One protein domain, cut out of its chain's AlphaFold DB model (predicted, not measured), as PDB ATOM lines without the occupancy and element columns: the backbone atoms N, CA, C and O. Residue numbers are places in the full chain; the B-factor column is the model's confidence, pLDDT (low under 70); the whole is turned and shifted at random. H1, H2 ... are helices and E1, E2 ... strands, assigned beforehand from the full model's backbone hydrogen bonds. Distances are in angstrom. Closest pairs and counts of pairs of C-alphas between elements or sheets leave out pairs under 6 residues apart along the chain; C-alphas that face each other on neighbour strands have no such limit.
ATOM      1  N   SER A 275     141.510 110.507 161.761       96.12
ATOM      2  CA  SER A 275     140.950 110.846 163.071       96.12
ATOM      3  C   SER A 275     139.956 109.800 163.581       96.12
ATOM      4  O   SER A 275     139.954 109.534 164.778       96.12
ATOM      5  N   ASP A 276     139.152 109.187 162.707       95.31
ATOM      6  CA  ASP A 276     138.122 108.211 163.104       95.31
ATOM      7  C   ASP A 276     138.721 106.917 163.674       95.31
ATOM      8  O   ASP A 276     138.074 106.216 164.446       95.31
ATOM      9  N   ILE A 277     139.969 106.607 163.309       95.38
ATOM     10  CA  ILE A 277     140.691 105.396 163.740       95.38
ATOM     11  C   ILE A 277     141.808 105.703 164.751       95.38
ATOM     12  O   ILE A 277     142.552 104.811 165.168       95.38
ATOM     13  N   SER A 278     141.945 106.970 165.145       95.88
ATOM     14  CA  SER A 278     142.953 107.441 166.090       95.88
ATOM     15  C   SER A 278     142.345 107.622 167.475       95.88
ATOM     16  O   SER A 278     141.401 108.381 167.659       95.88
ATOM     17  N   ARG A 279     142.964 107.022 168.493       95.25
ATOM     18  CA  ARG A 279     142.618 107.290 169.896       95.25
ATOM     19  C   ARG A 279     143.036 108.694 170.321       95.25
ATOM     20  O   ARG A 279     142.377 109.343 171.129       95.25
ATOM     21  N   VAL A 280     144.213 109.111 169.860       95.19
ATOM     22  CA  VAL A 280     144.789 110.424 170.144       95.19
ATOM     23  C   VAL A 280     145.408 110.944 168.866       95.19
ATOM     24  O   VAL A 280     146.249 110.281 168.269       95.19
ATOM     25  N   LEU A 281     145.042 112.164 168.509       96.19
ATOM     26  CA  LEU A 281     145.716 112.944 167.495       96.19
ATOM     27  C   LEU A 281     146.042 114.298 168.115       96.19
ATOM     28  O   LEU A 281     145.156 114.967 168.644       96.19
ATOM     29  N   ARG A 282     147.319 114.671 168.143       96.00
ATOM     30  CA  ARG A 282     147.745 115.906 168.812       96.00
ATOM     31  C   ARG A 282     148.967 116.504 168.157       96.00
ATOM     32  O   ARG A 282     149.740 115.803 167.516       96.00
ATOM     33  N   SER A 283     149.179 117.785 168.425       97.38
ATOM     34  CA  SER A 283     150.415 118.482 168.105       97.38
ATOM     35  C   SER A 283     150.952 119.240 169.321       97.38
ATOM     36  O   SER A 283     150.193 119.640 170.216       97.38
ATOM     37  N   LYS A 284     152.274 119.400 169.384       96.19
ATOM     38  CA  LYS A 284     152.973 120.155 170.431       96.19
ATOM     39  C   LYS A 284     154.319 120.669 169.922       96.19
ATOM     40  O   LYS A 284     154.784 120.269 168.861       96.19
ATOM     41  N   ASN A 285     154.953 121.547 170.687       96.31
ATOM     42  CA  ASN A 285     156.316 122.004 170.421       96.31
ATOM     43  C   ASN A 285     157.324 120.862 170.598       96.31
ATOM     44  O   ASN A 285     157.182 120.079 171.527       96.31
ATOM     45  N   ALA A 286     158.369 120.814 169.773       95.25
ATOM     46  CA  ALA A 286     159.573 120.009 169.997       95.25
ATOM     47  C   ALA A 286     160.774 120.962 170.122       95.25
ATOM     48  O   ALA A 286     161.613 121.104 169.241       95.25
ATOM     49  N   GLY A 287     160.808 121.721 171.220       92.94
ATOM     50  CA  GLY A 287     161.641 122.921 171.316       92.94
ATOM     51  C   GLY A 287     161.023 124.139 170.601       92.94
ATOM     52  O   GLY A 287     159.861 124.104 170.203       92.94
ATOM     53  N   PRO A 288     161.762 125.258 170.480       93.88
ATOM     54  CA  PRO A 288     161.205 126.523 170.004       93.88
ATOM     55  C   PRO A 288     161.047 126.613 168.481       93.88
ATOM     56  O   PRO A 288     160.284 127.461 168.028       93.88
ATOM     57  N   TYR A 289     161.736 125.778 167.697       95.06
ATOM     58  CA  TYR A 289     161.757 125.858 166.225       95.06
ATOM     59  C   TYR A 289     161.112 124.665 165.522       95.06
ATOM     60  O   TYR A 289     161.084 124.641 164.297       95.06
ATOM     61  N   GLU A 290     160.583 123.693 166.262       96.75
ATOM     62  CA  GLU A 290     159.955 122.503 165.689       96.75
ATOM     63  C   GLU A 290     158.563 122.299 166.284       96.75
ATOM     64  O   GLU A 290     158.300 122.604 167.455       96.75
ATOM     65  N   ILE A 291     157.668 121.757 165.468       97.44
ATOM     66  CA  ILE A 291     156.352 121.281 165.874       97.44
ATOM     67  C   ILE A 291     156.299 119.793 165.571       97.44
ATOM     68  O   ILE A 291     156.729 119.338 164.512       97.44
ATOM     69  N   THR A 292     155.762 119.034 166.514       97.75
ATOM     70  CA  THR A 292     155.595 117.600 166.378       97.75
ATOM     71  C   THR A 292     154.134 117.197 166.496       97.75
ATOM     72  O   THR A 292     153.388 117.772 167.292       97.75
ATOM     73  N   MET A 293     153.740 116.208 165.701       98.19
ATOM     74  CA  MET A 293     152.404 115.633 165.646       98.19
ATOM     75  C   MET A 293     152.486 114.150 165.980       98.19
ATOM     76  O   MET A 293     153.307 113.431 165.413       98.19
ATOM     77  N   ASP A 294     151.600 113.700 166.865       97.75
ATOM     78  CA  ASP A 294     151.476 112.302 167.264       97.75
ATOM     79  C   ASP A 294     150.092 111.776 166.870       97.75
ATOM     80  O   ASP A 294     149.073 112.385 167.213       97.75
ATOM     81  N   VAL A 295     150.066 110.613 166.227       98.12
ATOM     82  CA  VAL A 295     148.876 109.794 165.977       98.12
ATOM     83  C   VAL A 295     149.021 108.543 166.835       98.12
ATOM     84  O   VAL A 295     150.014 107.843 166.694       98.12
ATOM     85  N   MET A 296     148.087 108.247 167.735       97.88
ATOM     86  CA  MET A 296     148.095 107.012 168.532       97.88
ATOM     87  C   MET A 296     146.828 106.218 168.257       97.88
ATOM     88  O   MET A 296     145.728 106.760 168.367       97.88
ATOM     89  N   PHE A 297     146.976 104.931 167.979       97.50
ATOM     90  CA  PHE A 297     145.870 104.056 167.603       97.50
ATOM     91  C   PHE A 297     145.313 103.294 168.811       97.50
ATOM     92  O   PHE A 297     145.968 103.147 169.847       97.50
ATOM     93  N   GLU A 298     144.066 102.835 168.697       92.06
ATOM     94  CA  GLU A 298     143.380 102.109 169.775       92.06
ATOM     95  C   GLU A 298     143.896 100.681 169.971       92.06
ATOM     96  O   GLU A 298     143.872 100.164 171.089       92.06
ATOM     97  N   SER A 299     144.368 100.046 168.897       94.88
ATOM     98  CA  SER A 299     144.778  98.647 168.904       94.88
ATOM     99  C   SER A 299     145.994  98.397 168.015       94.88
ATOM    100  O   SER A 299     146.299  99.169 167.105       94.88
ATOM    101  N   GLN A 300     146.671  97.278 168.283       96.25
ATOM    102  CA  GLN A 300     147.786  96.791 167.473       96.25
ATOM    103  C   GLN A 300     147.361  96.561 166.013       96.25
ATOM    104  O   GLN A 300     148.082  96.956 165.108       96.25
ATOM    105  N   ALA A 301     146.167  96.002 165.789       96.56
ATOM    106  CA  ALA A 301     145.661  95.712 164.448       96.56
ATOM    107  C   ALA A 301     145.479  96.985 163.603       96.56
ATOM    108  O   ALA A 301     145.877  97.012 162.443       96.56
ATOM    109  N   VAL A 302     144.933  98.058 164.191       96.38
ATOM    110  CA  VAL A 302     144.784  99.348 163.493       96.38
ATOM    111  C   VAL A 302     146.151  99.963 163.198       96.38
ATOM    112  O   VAL A 302     146.380 100.429 162.086       96.38
ATOM    113  N   PHE A 303     147.068  99.939 164.172       97.75
ATOM    114  CA  PHE A 303     148.438 100.423 163.986       97.75
ATOM    115  C   PHE A 303     149.133  99.708 162.812       97.75
ATOM    116  O   PHE A 303     149.647 100.375 161.917       97.75
ATOM    117  N   GLU A 304     149.093  98.374 162.783       97.44
ATOM    118  CA  GLU A 304     149.715  97.558 161.731       97.44
ATOM    119  C   GLU A 304     149.057  97.777 160.364       97.44
ATOM    120  O   GLU A 304     149.756  97.885 159.358       97.44
ATOM    121  N   ALA A 305     147.726  97.898 160.315       96.75
ATOM    122  CA  ALA A 305     147.004  98.186 159.078       96.75
ATOM    123  C   ALA A 305     147.407  99.551 158.493       96.75
ATOM    124  O   ALA A 305     147.703  99.656 157.301       96.75
ATOM    125  N   VAL A 306     147.471 100.596 159.329       97.50
ATOM    126  CA  VAL A 306     147.894 101.938 158.899       97.50
ATOM    127  C   VAL A 306     149.349 101.929 158.430       97.50
ATOM    128  O   VAL A 306     149.638 102.495 157.376       97.50
ATOM    129  N   GLU A 307     150.248 101.262 159.159       97.25
ATOM    130  CA  GLU A 307     151.657 101.121 158.775       97.25
ATOM    131  C   GLU A 307     151.812 100.415 157.419       97.25
ATOM    132  O   GLU A 307     152.486 100.936 156.526       97.25
ATOM    133  N   ALA A 308     151.118  99.293 157.216       96.75
ATOM    134  CA  ALA A 308     151.167  98.527 155.972       96.75
ATOM    135  C   ALA A 308     150.545  99.262 154.771       96.75
ATOM    136  O   ALA A 308     150.947  99.037 153.631       96.75
ATOM    137  N   SER A 309     149.572 100.146 155.010       96.62
ATOM    138  CA  SER A 309     148.860 100.858 153.941       96.62
ATOM    139  C   SER A 309     149.684 101.926 153.222       96.62
ATOM    140  O   SER A 309     149.307 102.357 152.134       96.62
ATOM    141  N   GLY A 310     150.764 102.416 153.839       96.12
ATOM    142  CA  GLY A 310     151.516 103.565 153.329       96.12
ATOM    143  C   GLY A 310     150.768 104.904 153.408       96.12
ATOM    144  O   GLY A 310     151.271 105.903 152.888       96.12
ATOM    145  N   LEU A 311     149.605 104.964 154.077       97.31
ATOM    146  CA  LEU A 311     148.819 106.194 154.255       97.31
ATOM    147  C   LEU A 311     149.676 107.336 154.820       97.31
ATOM    148  O   LEU A 311     149.610 108.454 154.320       97.31
ATOM    149  N   LEU A 312     150.523 107.030 155.807       97.88
ATOM    150  CA  LEU A 312     151.421 107.974 156.480       97.88
ATOM    151  C   LEU A 312     152.839 107.988 155.878       97.88
ATOM    152  O   LEU A 312     153.825 108.158 156.594       97.88
ATOM    153  N   SER A 313     152.956 107.787 154.562       96.62
ATOM    154  CA  SER A 313     154.229 107.959 153.852       96.62
ATOM    155  C   SER A 313     154.734 109.412 153.939       96.62
ATOM    156  O   SER A 313     153.920 110.332 154.050       96.62
ATOM    157  N   PRO A 314     156.056 109.660 153.830       95.38
ATOM    158  CA  PRO A 314     156.602 111.017 153.870       95.38
ATOM    159  C   PRO A 314     155.962 111.979 152.860       95.38
ATOM    160  O   PRO A 314     155.745 113.137 153.193       95.38
ATOM    161  N   ALA A 315     155.611 111.503 151.660       96.69
ATOM    162  CA  ALA A 315     154.968 112.320 150.630       96.69
ATOM    163  C   ALA A 315     153.553 112.759 151.041       96.69
ATOM    164  O   ALA A 315     153.253 113.950 151.023       96.69
ATOM    165  N   ASN A 316     152.719 111.816 151.490       97.88
ATOM    166  CA  ASN A 316     151.354 112.117 151.930       97.88
ATOM    167  C   ASN A 316     151.348 113.020 153.169       97.88
ATOM    168  O   ASN A 316     150.495 113.891 153.309       97.88
ATOM    169  N   VAL A 317     152.303 112.813 154.079       98.00
ATOM    170  CA  VAL A 317     152.449 113.621 155.294       98.00
ATOM    171  C   VAL A 317     152.920 115.037 154.960       98.00
ATOM    172  O   VAL A 317     152.389 115.990 155.525       98.00
ATOM    173  N   ALA A 318     153.868 115.193 154.033       97.12
ATOM    174  CA  ALA A 318     154.312 116.499 153.548       97.12
ATOM    175  C   ALA A 318     153.152 117.281 152.909       97.12
ATOM    176  O   ALA A 318     152.923 118.439 153.261       97.12
ATOM    177  N   GLU A 319     152.370 116.622 152.048       97.44
ATOM    178  CA  GLU A 319     151.173 117.199 151.428       97.44
ATOM    179  C   GLU A 319     150.133 117.609 152.479       97.44
ATOM    180  O   GLU A 319     149.690 118.757 152.493       97.44
ATOM    181  N   ALA A 320     149.793 116.708 153.406       97.31
ATOM    182  CA  ALA A 320     148.807 116.963 154.452       97.31
ATOM    183  C   ALA A 320     149.192 118.141 155.363       97.31
ATOM    184  O   ALA A 320     148.321 118.840 155.878       97.31
ATOM    185  N   LEU A 321     150.489 118.361 155.577       95.69
ATOM    186  CA  LEU A 321     151.015 119.428 156.429       95.69
ATOM    187  C   LEU A 321     151.412 120.692 155.655       95.69
ATOM    188  O   LEU A 321     151.839 121.662 156.279       95.69
ATOM    189  N   CYS A 322     151.258 120.698 154.329       94.12
ATOM    190  CA  CYS A 322     151.665 121.792 153.448       94.12
ATOM    191  C   CYS A 322     153.148 122.189 153.616       94.12
ATOM    192  O   CYS A 322     153.468 123.377 153.686       94.12
ATOM    193  N   VAL A 323     154.047 121.202 153.692       95.19
ATOM    194  CA  VAL A 323     155.511 121.391 153.783       95.19
ATOM    195  C   VAL A 323     156.240 120.614 152.685       95.19
ATOM    196  O   VAL A 323     155.664 119.710 152.081       95.19
ATOM    197  N   GLY A 324     157.510 120.941 152.425       94.38
ATOM    198  CA  GLY A 324     158.356 120.124 151.555       94.38
ATOM    199  C   GLY A 324     158.715 118.784 152.218       94.38
ATOM    200  O   GLY A 324     158.924 118.749 153.434       94.38
ATOM    201  N   PRO A 325     158.816 117.663 151.477       94.69
ATOM    202  CA  PRO A 325     159.327 116.403 152.029       94.69
ATOM    203  C   PRO A 325     160.720 116.535 152.666       94.69
ATOM    204  O   PRO A 325     161.024 115.846 153.636       94.69
ATOM    205  N   GLU A 326     161.554 117.432 152.138       94.88
ATOM    206  CA  GLU A 326     162.883 117.783 152.643       94.88
ATOM    207  C   GLU A 326     162.857 118.543 153.972       94.88
ATOM    208  O   GLU A 326     163.837 118.503 154.716       94.88
ATOM    209  N   ASP A 327     161.740 119.202 154.288       95.19
ATOM    210  CA  ASP A 327     161.567 119.916 155.547       95.19
ATOM    211  C   ASP A 327     161.197 118.964 156.689       95.19
ATOM    212  O   ASP A 327     161.268 119.351 157.850       95.19
ATOM    213  N   ILE A 328     160.805 117.715 156.419       97.31
ATOM    214  CA  ILE A 328     160.466 116.764 157.482       97.31
ATOM    215  C   ILE A 328     161.725 116.431 158.299       97.31
ATOM    216  O   ILE A 328     162.618 115.717 157.847       97.31
ATOM    217  N   VAL A 329     161.765 116.895 159.553       97.19
ATOM    218  CA  VAL A 329     162.879 116.647 160.490       97.19
ATOM    219  C   VAL A 329     162.932 115.175 160.883       97.19
ATOM    220  O   VAL A 329     164.003 114.574 160.983       97.19
ATOM    221  N   TRP A 330     161.767 114.590 161.153       97.69
ATOM    222  CA  TRP A 330     161.643 113.179 161.490       97.69
ATOM    223  C   TRP A 330     160.226 112.689 161.211       97.69
ATOM    224  O   TRP A 330     159.261 113.409 161.445       97.69
ATOM    225  N   SER A 331     160.087 111.450 160.754       97.81
ATOM    226  CA  SER A 331     158.797 110.790 160.583       97.81
ATOM    227  C   SER A 331     158.962 109.288 160.771       97.81
ATOM    228  O   SER A 331     159.924 108.707 160.266       97.81
ATOM    229  N   GLY A 332     158.054 108.658 161.516       97.69
ATOM    230  CA  GLY A 332     158.098 107.216 161.701       97.69
ATOM    231  C   GLY A 332     157.065 106.657 162.671       97.69
ATOM    232  O   GLY A 332     156.476 107.364 163.493       97.69
ATOM    233  N   PHE A 333     156.889 105.342 162.576       97.88
ATOM    234  CA  PHE A 333     156.097 104.556 163.508       97.88
ATOM    235  C   PHE A 333     156.910 104.207 164.763       97.88
ATOM    236  O   PHE A 333     158.116 103.963 164.725       97.88
ATOM    237  N   PHE A 334     156.226 104.190 165.900       96.81
ATOM    238  CA  PHE A 334     156.747 103.876 167.218       96.81
ATOM    239  C   PHE A 334     155.814 102.874 167.907       96.81
ATOM    240  O   PHE A 334     154.919 103.226 168.683       96.81
ATOM    241  N   ALA A 335     156.056 101.595 167.611       96.56
ATOM    242  CA  ALA A 335     155.258 100.466 168.079       96.56
ATOM    243  C   ALA A 335     155.030 100.416 169.606       96.56
ATOM    244  O   ALA A 335     153.904 100.123 170.004       96.56
ATOM    245  N   PRO A 336     155.995 100.756 170.495       95.62
ATOM    246  CA  PRO A 336     155.755 100.700 171.941       95.62
ATOM    247  C   PRO A 336     154.569 101.549 172.422       95.62
ATOM    248  O   PRO A 336     153.958 101.228 173.441       95.62
ATOM    249  N   ALA A 337     154.241 102.624 171.697       96.44
ATOM    250  CA  ALA A 337     153.118 103.504 172.001       96.44
ATOM    251  C   ALA A 337     151.929 103.340 171.036       96.44
ATOM    252  O   ALA A 337     150.983 104.121 171.138       96.44
ATOM    253  N   LEU A 338     151.971 102.362 170.120       97.69
ATOM    254  CA  LEU A 338     151.019 102.217 169.012       97.69
ATOM    255  C   LEU A 338     150.837 103.540 168.263       97.69
ATOM    256  O   LEU A 338     149.711 104.003 168.076       97.69
ATOM    257  N   ALA A 339     151.947 104.196 167.924       97.88
ATOM    258  CA  ALA A 339     151.913 105.571 167.456       97.88
ATOM    259  C   ALA A 339     152.669 105.787 166.151       97.88
ATOM    260  O   ALA A 339     153.704 105.176 165.922       97.88
ATOM    261  N   PHE A 340     152.198 106.722 165.342       98.44
ATOM    262  CA  PHE A 340     152.996 107.402 164.333       98.44
ATOM    263  C   PHE A 340     153.347 108.795 164.845       98.44
ATOM    264  O   PHE A 340     152.546 109.435 165.529       98.44
ATOM    265  N   LYS A 341     154.535 109.287 164.506       98.25
ATOM    266  CA  LYS A 341     154.917 110.664 164.794       98.25
ATOM    267  C   LYS A 341     155.614 111.290 163.596       98.25
ATOM    268  O   LYS A 341     156.336 110.629 162.854       98.25
ATOM    269  N   VAL A 342     155.408 112.589 163.445       98.50
ATOM    270  CA  VAL A 342     156.138 113.435 162.504       98.50
ATOM    271  C   VAL A 342     156.541 114.727 163.200       98.50
ATOM    272  O   VAL A 342     155.795 115.261 164.017       98.50
ATOM    273  N   THR A 343     157.729 115.225 162.889       98.38
ATOM    274  CA  THR A 343     158.236 116.509 163.360       98.38
ATOM    275  C   THR A 343     158.679 117.332 162.164       98.38
ATOM    276  O   THR A 343     159.388 116.836 161.288       98.38
ATOM    277  N   ILE A 344     158.247 118.588 162.143       97.44
ATOM    278  CA  ILE A 344     158.540 119.570 161.101       97.44
ATOM    279  C   ILE A 344     159.077 120.859 161.742       97.44
ATOM    280  O   ILE A 344     158.819 121.114 162.924       97.44
ATOM    281  N   PRO A 345     159.778 121.713 160.985       96.12
ATOM    282  CA  PRO A 345     160.097 123.057 161.405       96.12
ATOM    283  C   PRO A 345     158.820 123.850 161.655       96.12
ATOM    284  O   PRO A 345     157.787 123.667 161.010       96.12
ATOM    285  N   ARG A 346     158.896 124.787 162.591       94.88
ATOM    286  CA  ARG A 346     157.842 125.764 162.818       94.88
ATOM    287  C   ARG A 346     157.885 126.796 161.695       94.88
ATOM    288  O   ARG A 346     158.785 127.634 161.646       94.88
ATOM    289  N   PHE A 347     156.890 126.746 160.813       92.12
ATOM    290  CA  PHE A 347     156.721 127.697 159.716       92.12
ATOM    291  C   PHE A 347     155.666 128.764 160.020       92.12
ATOM    292  O   PHE A 347     154.659 128.517 160.683       92.12
ATOM    293  N   ARG A 348     155.885 129.965 159.483       88.50
ATOM    294  CA  ARG A 348     154.951 131.097 159.459       88.50
ATOM    295  C   ARG A 348     155.036 131.740 158.083       88.50
ATOM    296  O   ARG A 348     156.104 132.210 157.703       88.50
ATOM    297  N   ALA A 349     153.936 131.737 157.329       84.44
ATOM    298  CA  ALA A 349     153.895 132.286 155.966       84.44
ATOM    299  C   ALA A 349     155.070 131.799 155.078       84.44
ATOM    300  O   ALA A 349     155.726 132.590 154.404       84.44
ATOM    301  N   GLY A 350     155.376 130.496 155.144       85.88
ATOM    302  CA  GLY A 350     156.460 129.866 154.376       85.88
ATOM    303  C   GLY A 350     157.882 130.142 154.880       85.88
ATOM    304  O   GLY A 350     158.840 129.761 154.218       85.88
ATOM    305  N   LYS A 351     158.057 130.803 156.031       89.38
ATOM    306  CA  LYS A 351     159.371 131.075 156.634       89.38
ATOM    307  C   LYS A 351     159.505 130.380 157.979       89.38
ATOM    308  O   LYS A 351     158.546 130.340 158.747       89.38
ATOM    309  N   MET A 352     160.690 129.858 158.284       90.38
ATOM    310  CA  MET A 352     160.971 129.325 159.617       90.38
ATOM    311  C   MET A 352     160.845 130.431 160.669       90.38
ATOM    312  O   MET A 352     161.321 131.551 160.471       90.38
ATOM    313  N   ALA A 353     160.232 130.107 161.802       91.38
ATOM    314  CA  ALA A 353     160.074 131.019 162.922       91.38
ATOM    315  C   ALA A 353     160.193 130.283 164.256       91.38
ATOM    316  O   ALA A 353     159.974 129.078 164.357       91.38
ATOM    317  N   SER A 354     160.514 131.028 165.307       93.25
ATOM    318  CA  SER A 354     160.490 130.512 166.671       93.25
ATOM    319  C   SER A 354     159.111 130.675 167.295       93.25
ATOM    320  O   SER A 354     158.435 131.675 167.052       93.25
ATOM    321  N   ALA A 355     158.762 129.790 168.223       93.31
ATOM    322  CA  ALA A 355     157.600 129.950 169.081       93.31
ATOM    323  C   ALA A 355     157.596 131.336 169.756       93.31
ATOM    324  O   ALA A 355     158.579 131.747 170.377       93.31
ATOM    325  N   GLY A 356     156.476 132.047 169.623       89.81
ATOM    326  CA  GLY A 356     156.232 133.334 170.280       89.81
ATOM    327  C   GLY A 356     156.737 134.574 169.535       89.81
ATOM    328  O   GLY A 356     156.616 135.667 170.083       89.81
ATOM    329  N   SER A 357     157.279 134.437 168.318       90.25
ATOM    330  CA  SER A 357     157.694 135.585 167.496       90.25
ATOM    331  C   SER A 357     156.517 136.478 167.070       90.25
ATOM    332  O   SER A 357     155.354 136.119 167.256       90.25
ATOM    333  N   PHE A 358     156.817 137.626 166.448       92.62
ATOM    334  CA  PHE A 358     155.811 138.460 165.773       92.62
ATOM    335  C   PHE A 358     154.913 137.607 164.871       92.62
ATOM    336  O   PHE A 358     155.387 136.671 164.217       92.62
ATOM    337  N   MET A 359     153.619 137.925 164.886       93.81
ATOM    338  CA  MET A 359     152.580 137.194 164.179       93.81
ATOM    339  C   MET A 359     152.382 135.748 164.618       93.81
ATOM    340  O   MET A 359     151.681 135.055 163.905       93.81
ATOM    341  N   GLU A 360     152.913 135.253 165.740       92.50
ATOM    342  CA  GLU A 360     152.584 133.917 166.267       92.50
ATOM    343  C   GLU A 360     151.095 133.800 166.652       92.50
ATOM    344  O   GLU A 360     150.558 134.662 167.340       92.50
ATOM    345  N   ASN A 361     150.430 132.707 166.260       91.75
ATOM    346  CA  ASN A 361     149.005 132.460 166.544       91.75
ATOM    347  C   ASN A 361     148.724 131.109 167.231       91.75
ATOM    348  O   ASN A 361     147.590 130.860 167.629       91.75
ATOM    349  N   ASP A 362     149.739 130.259 167.401       93.75
ATOM    350  CA  ASP A 362     149.669 128.999 168.137       93.75
ATOM    351  C   ASP A 362     151.035 128.716 168.786       93.75
ATOM    352  O   ASP A 362     151.819 127.851 168.372       93.75
ATOM    353  N   ILE A 363     151.341 129.480 169.838       93.31
ATOM    354  CA  ILE A 363     152.623 129.401 170.561       93.31
ATOM    355  C   ILE A 363     152.928 127.992 171.085       93.31
ATOM    356  O   ILE A 363     154.086 127.589 171.183       93.31
ATOM    357  N   HIS A 364     151.889 127.220 171.392       93.38
ATOM    358  CA  HIS A 364     152.017 125.855 171.882       93.38
ATOM    359  C   HIS A 364     152.036 124.809 170.759       93.38
ATOM    360  O   HIS A 364     152.263 123.635 171.050       93.38
ATOM    361  N   GLY A 365     151.759 125.200 169.510       94.44
ATOM    362  CA  GLY A 365     151.634 124.282 168.381       94.44
ATOM    363  C   GLY A 365     150.526 123.254 168.604       94.44
ATOM    364  O   GLY A 365     150.712 122.085 168.293       94.44
ATOM    365  N   SER A 366     149.413 123.637 169.230       94.06
ATOM    366  CA  SER A 366     148.357 122.724 169.691       94.06
ATOM    367  C   SER A 366     147.376 122.293 168.600       94.06
ATOM    368  O   SER A 366     146.709 121.277 168.773       94.06
ATOM    369  N   GLN A 367     147.268 123.048 167.504       93.75
ATOM    370  CA  GLN A 367     146.256 122.847 166.454       93.75
ATOM    371  C   GLN A 367     146.873 122.540 165.078       93.75
ATOM    372  O   GLN A 367     146.237 122.703 164.044       93.75
ATOM    373  N   GLN A 368     148.123 122.080 165.054       95.12
ATOM    374  CA  GLN A 368     148.897 121.848 163.828       95.12
ATOM    375  C   GLN A 368     148.712 120.429 163.260       95.12
ATOM    376  O   GLN A 368     149.253 120.095 162.215       95.12
ATOM    377  N   HIS A 369     147.936 119.578 163.937       95.94
ATOM    378  CA  HIS A 369     147.670 118.192 163.535       95.94
ATOM    379  C   HIS A 369     146.485 118.035 162.566       95.94
ATOM    380  O   HIS A 369     146.245 116.930 162.085       95.94
ATOM    381  N   LEU A 370     145.736 119.108 162.283       94.38
ATOM    382  CA  LEU A 370     144.486 119.042 161.511       94.38
ATOM    383  C   LEU A 370     144.679 118.518 160.082       94.38
ATOM    384  O   LEU A 370     143.825 117.798 159.578       94.38
ATOM    385  N   GLY A 371     145.817 118.817 159.451       95.94
ATOM    386  CA  GLY A 371     146.157 118.267 158.138       95.94
ATOM    387  C   GLY A 371     146.149 116.737 158.122       95.94
ATOM    388  O   GLY A 371     145.550 116.122 157.244       95.94
ATOM    389  N   LEU A 372     146.716 116.115 159.165       97.88
ATOM    390  CA  LEU A 372     146.683 114.662 159.341       97.88
ATOM    391  C   LEU A 372     145.282 114.165 159.713       97.88
ATOM    392  O   LEU A 372     144.877 113.094 159.273       97.88
ATOM    393  N   SER A 373     144.527 114.932 160.509       97.06
ATOM    394  CA  SER A 373     143.222 114.497 161.028       97.06
ATOM    395  C   SER A 373     142.215 114.197 159.926       97.06
ATOM    396  O   SER A 373     141.406 113.287 160.072       97.06
ATOM    397  N   VAL A 374     142.266 114.964 158.836       96.69
ATOM    398  CA  VAL A 374     141.316 114.877 157.719       96.69
ATOM    399  C   VAL A 374     141.783 113.965 156.584       96.69
ATOM    400  O   VAL A 374     141.054 113.814 155.602       96.69
ATOM    401  N   MET A 375     142.964 113.344 156.697       97.69
ATOM    402  CA  MET A 375     143.454 112.393 155.695       97.69
ATOM    403  C   MET A 375     142.453 111.252 155.527       97.69
ATOM    404  O   MET A 375     142.080 110.601 156.505       97.69
TER     405      MET A 375
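AT A GLANCE: This is residues 275 to 375 of the 383 residues of the protein "CAIB/BAIF family enzyme" of Colletotrichum higginsianum (strain IMI 349063) (UniProt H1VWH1). What does the model look like? A twisted sheet of four strands forms a wall, E1 E2 E4 E3 in order and antiparallel throughout, with H1 and H2 over one face as a second layer; H1 sits at the end where E2 ends and E4 begins, and the short H3 touches H2. Past the other end of the strands, the long loop of residues 346 to 369 reaches out. What is printed? There are 101 residues with E1 E2 H1 H2 E3 E4 H3 along the chain, of mixed class, and under half of them, 50, are in named elements. The whole is compact, with a radius of gyration of the C-alphas of 13.5 A, yet elongated, spanning 44 by 22 by 22 A.

HOW THE PARTS SIT: How are the strands paired? E1, residues 278 to 285, and E2, residues 290 to 297, form a hairpin, with N 282 and O 294 3.0 A apart. E2 is antiparallel to E4, residues 339 to 345, with N 293 and O 342 2.8 A apart. E3, residues 330 to 334, forms a hairpin with E4, with N 332 and O 341 2.9 A apart. Where are the helices? H1, residues 300 to 309, is on the sheet, its height over the sheet 9.1 A; of its 10 C-alphas, dropped onto the local plane, 6 fall on E4 and 2 on E2, and it lies over E4 and only just not over E2 as well; it runs along the strands, at 7 degrees to E4 on the local plane, and the closest C-alphas of H1 and E4 are those of Phe 303 and Ala 339, 7.1 A apart. H2, residues 314 to 321, is on the sheet too and touches H3, residues 370 to 373, which only grazes the sheet; the closest C-alphas of H2 and H3, those of Ala 320 and Gly 371, are 4.7 A apart. E2, H1 H2 and E3 make a split strand-helix-strand unit, two strands running the same way with E4 between them, and its crossover is right-handed. Do the helix backbones close? Every O i to N i+4 pair is within hydrogen-bond range in H1 and H2; H3 is too short for one.

IN THESE COORDINATES: Where does the first strand begin? E1 begins at C-alpha 278, (142.953, 107.441, 166.090), and is 20.2 A long; E2 is 23.3 A. How long are the others? H1 is 14.2 A, H2 10.4 A, E3 12.0 A and E4 20.2 A. Where does the last helix end? H3, 4.7 A long, ends at C-alpha 373, (143.222, 114.497, 161.028).

THE WHOLE: How large is it? The two C-alphas farthest apart, those of Ala 301 and Phe 358, are 44.0 A apart. Are there cuts or long links? The printed part has no cut, and the link from E4 to H3, 24 residues, is long. Is confidence low anywhere? No printed residue is under 70, and the mean pLDDT of the printed part is 95.5.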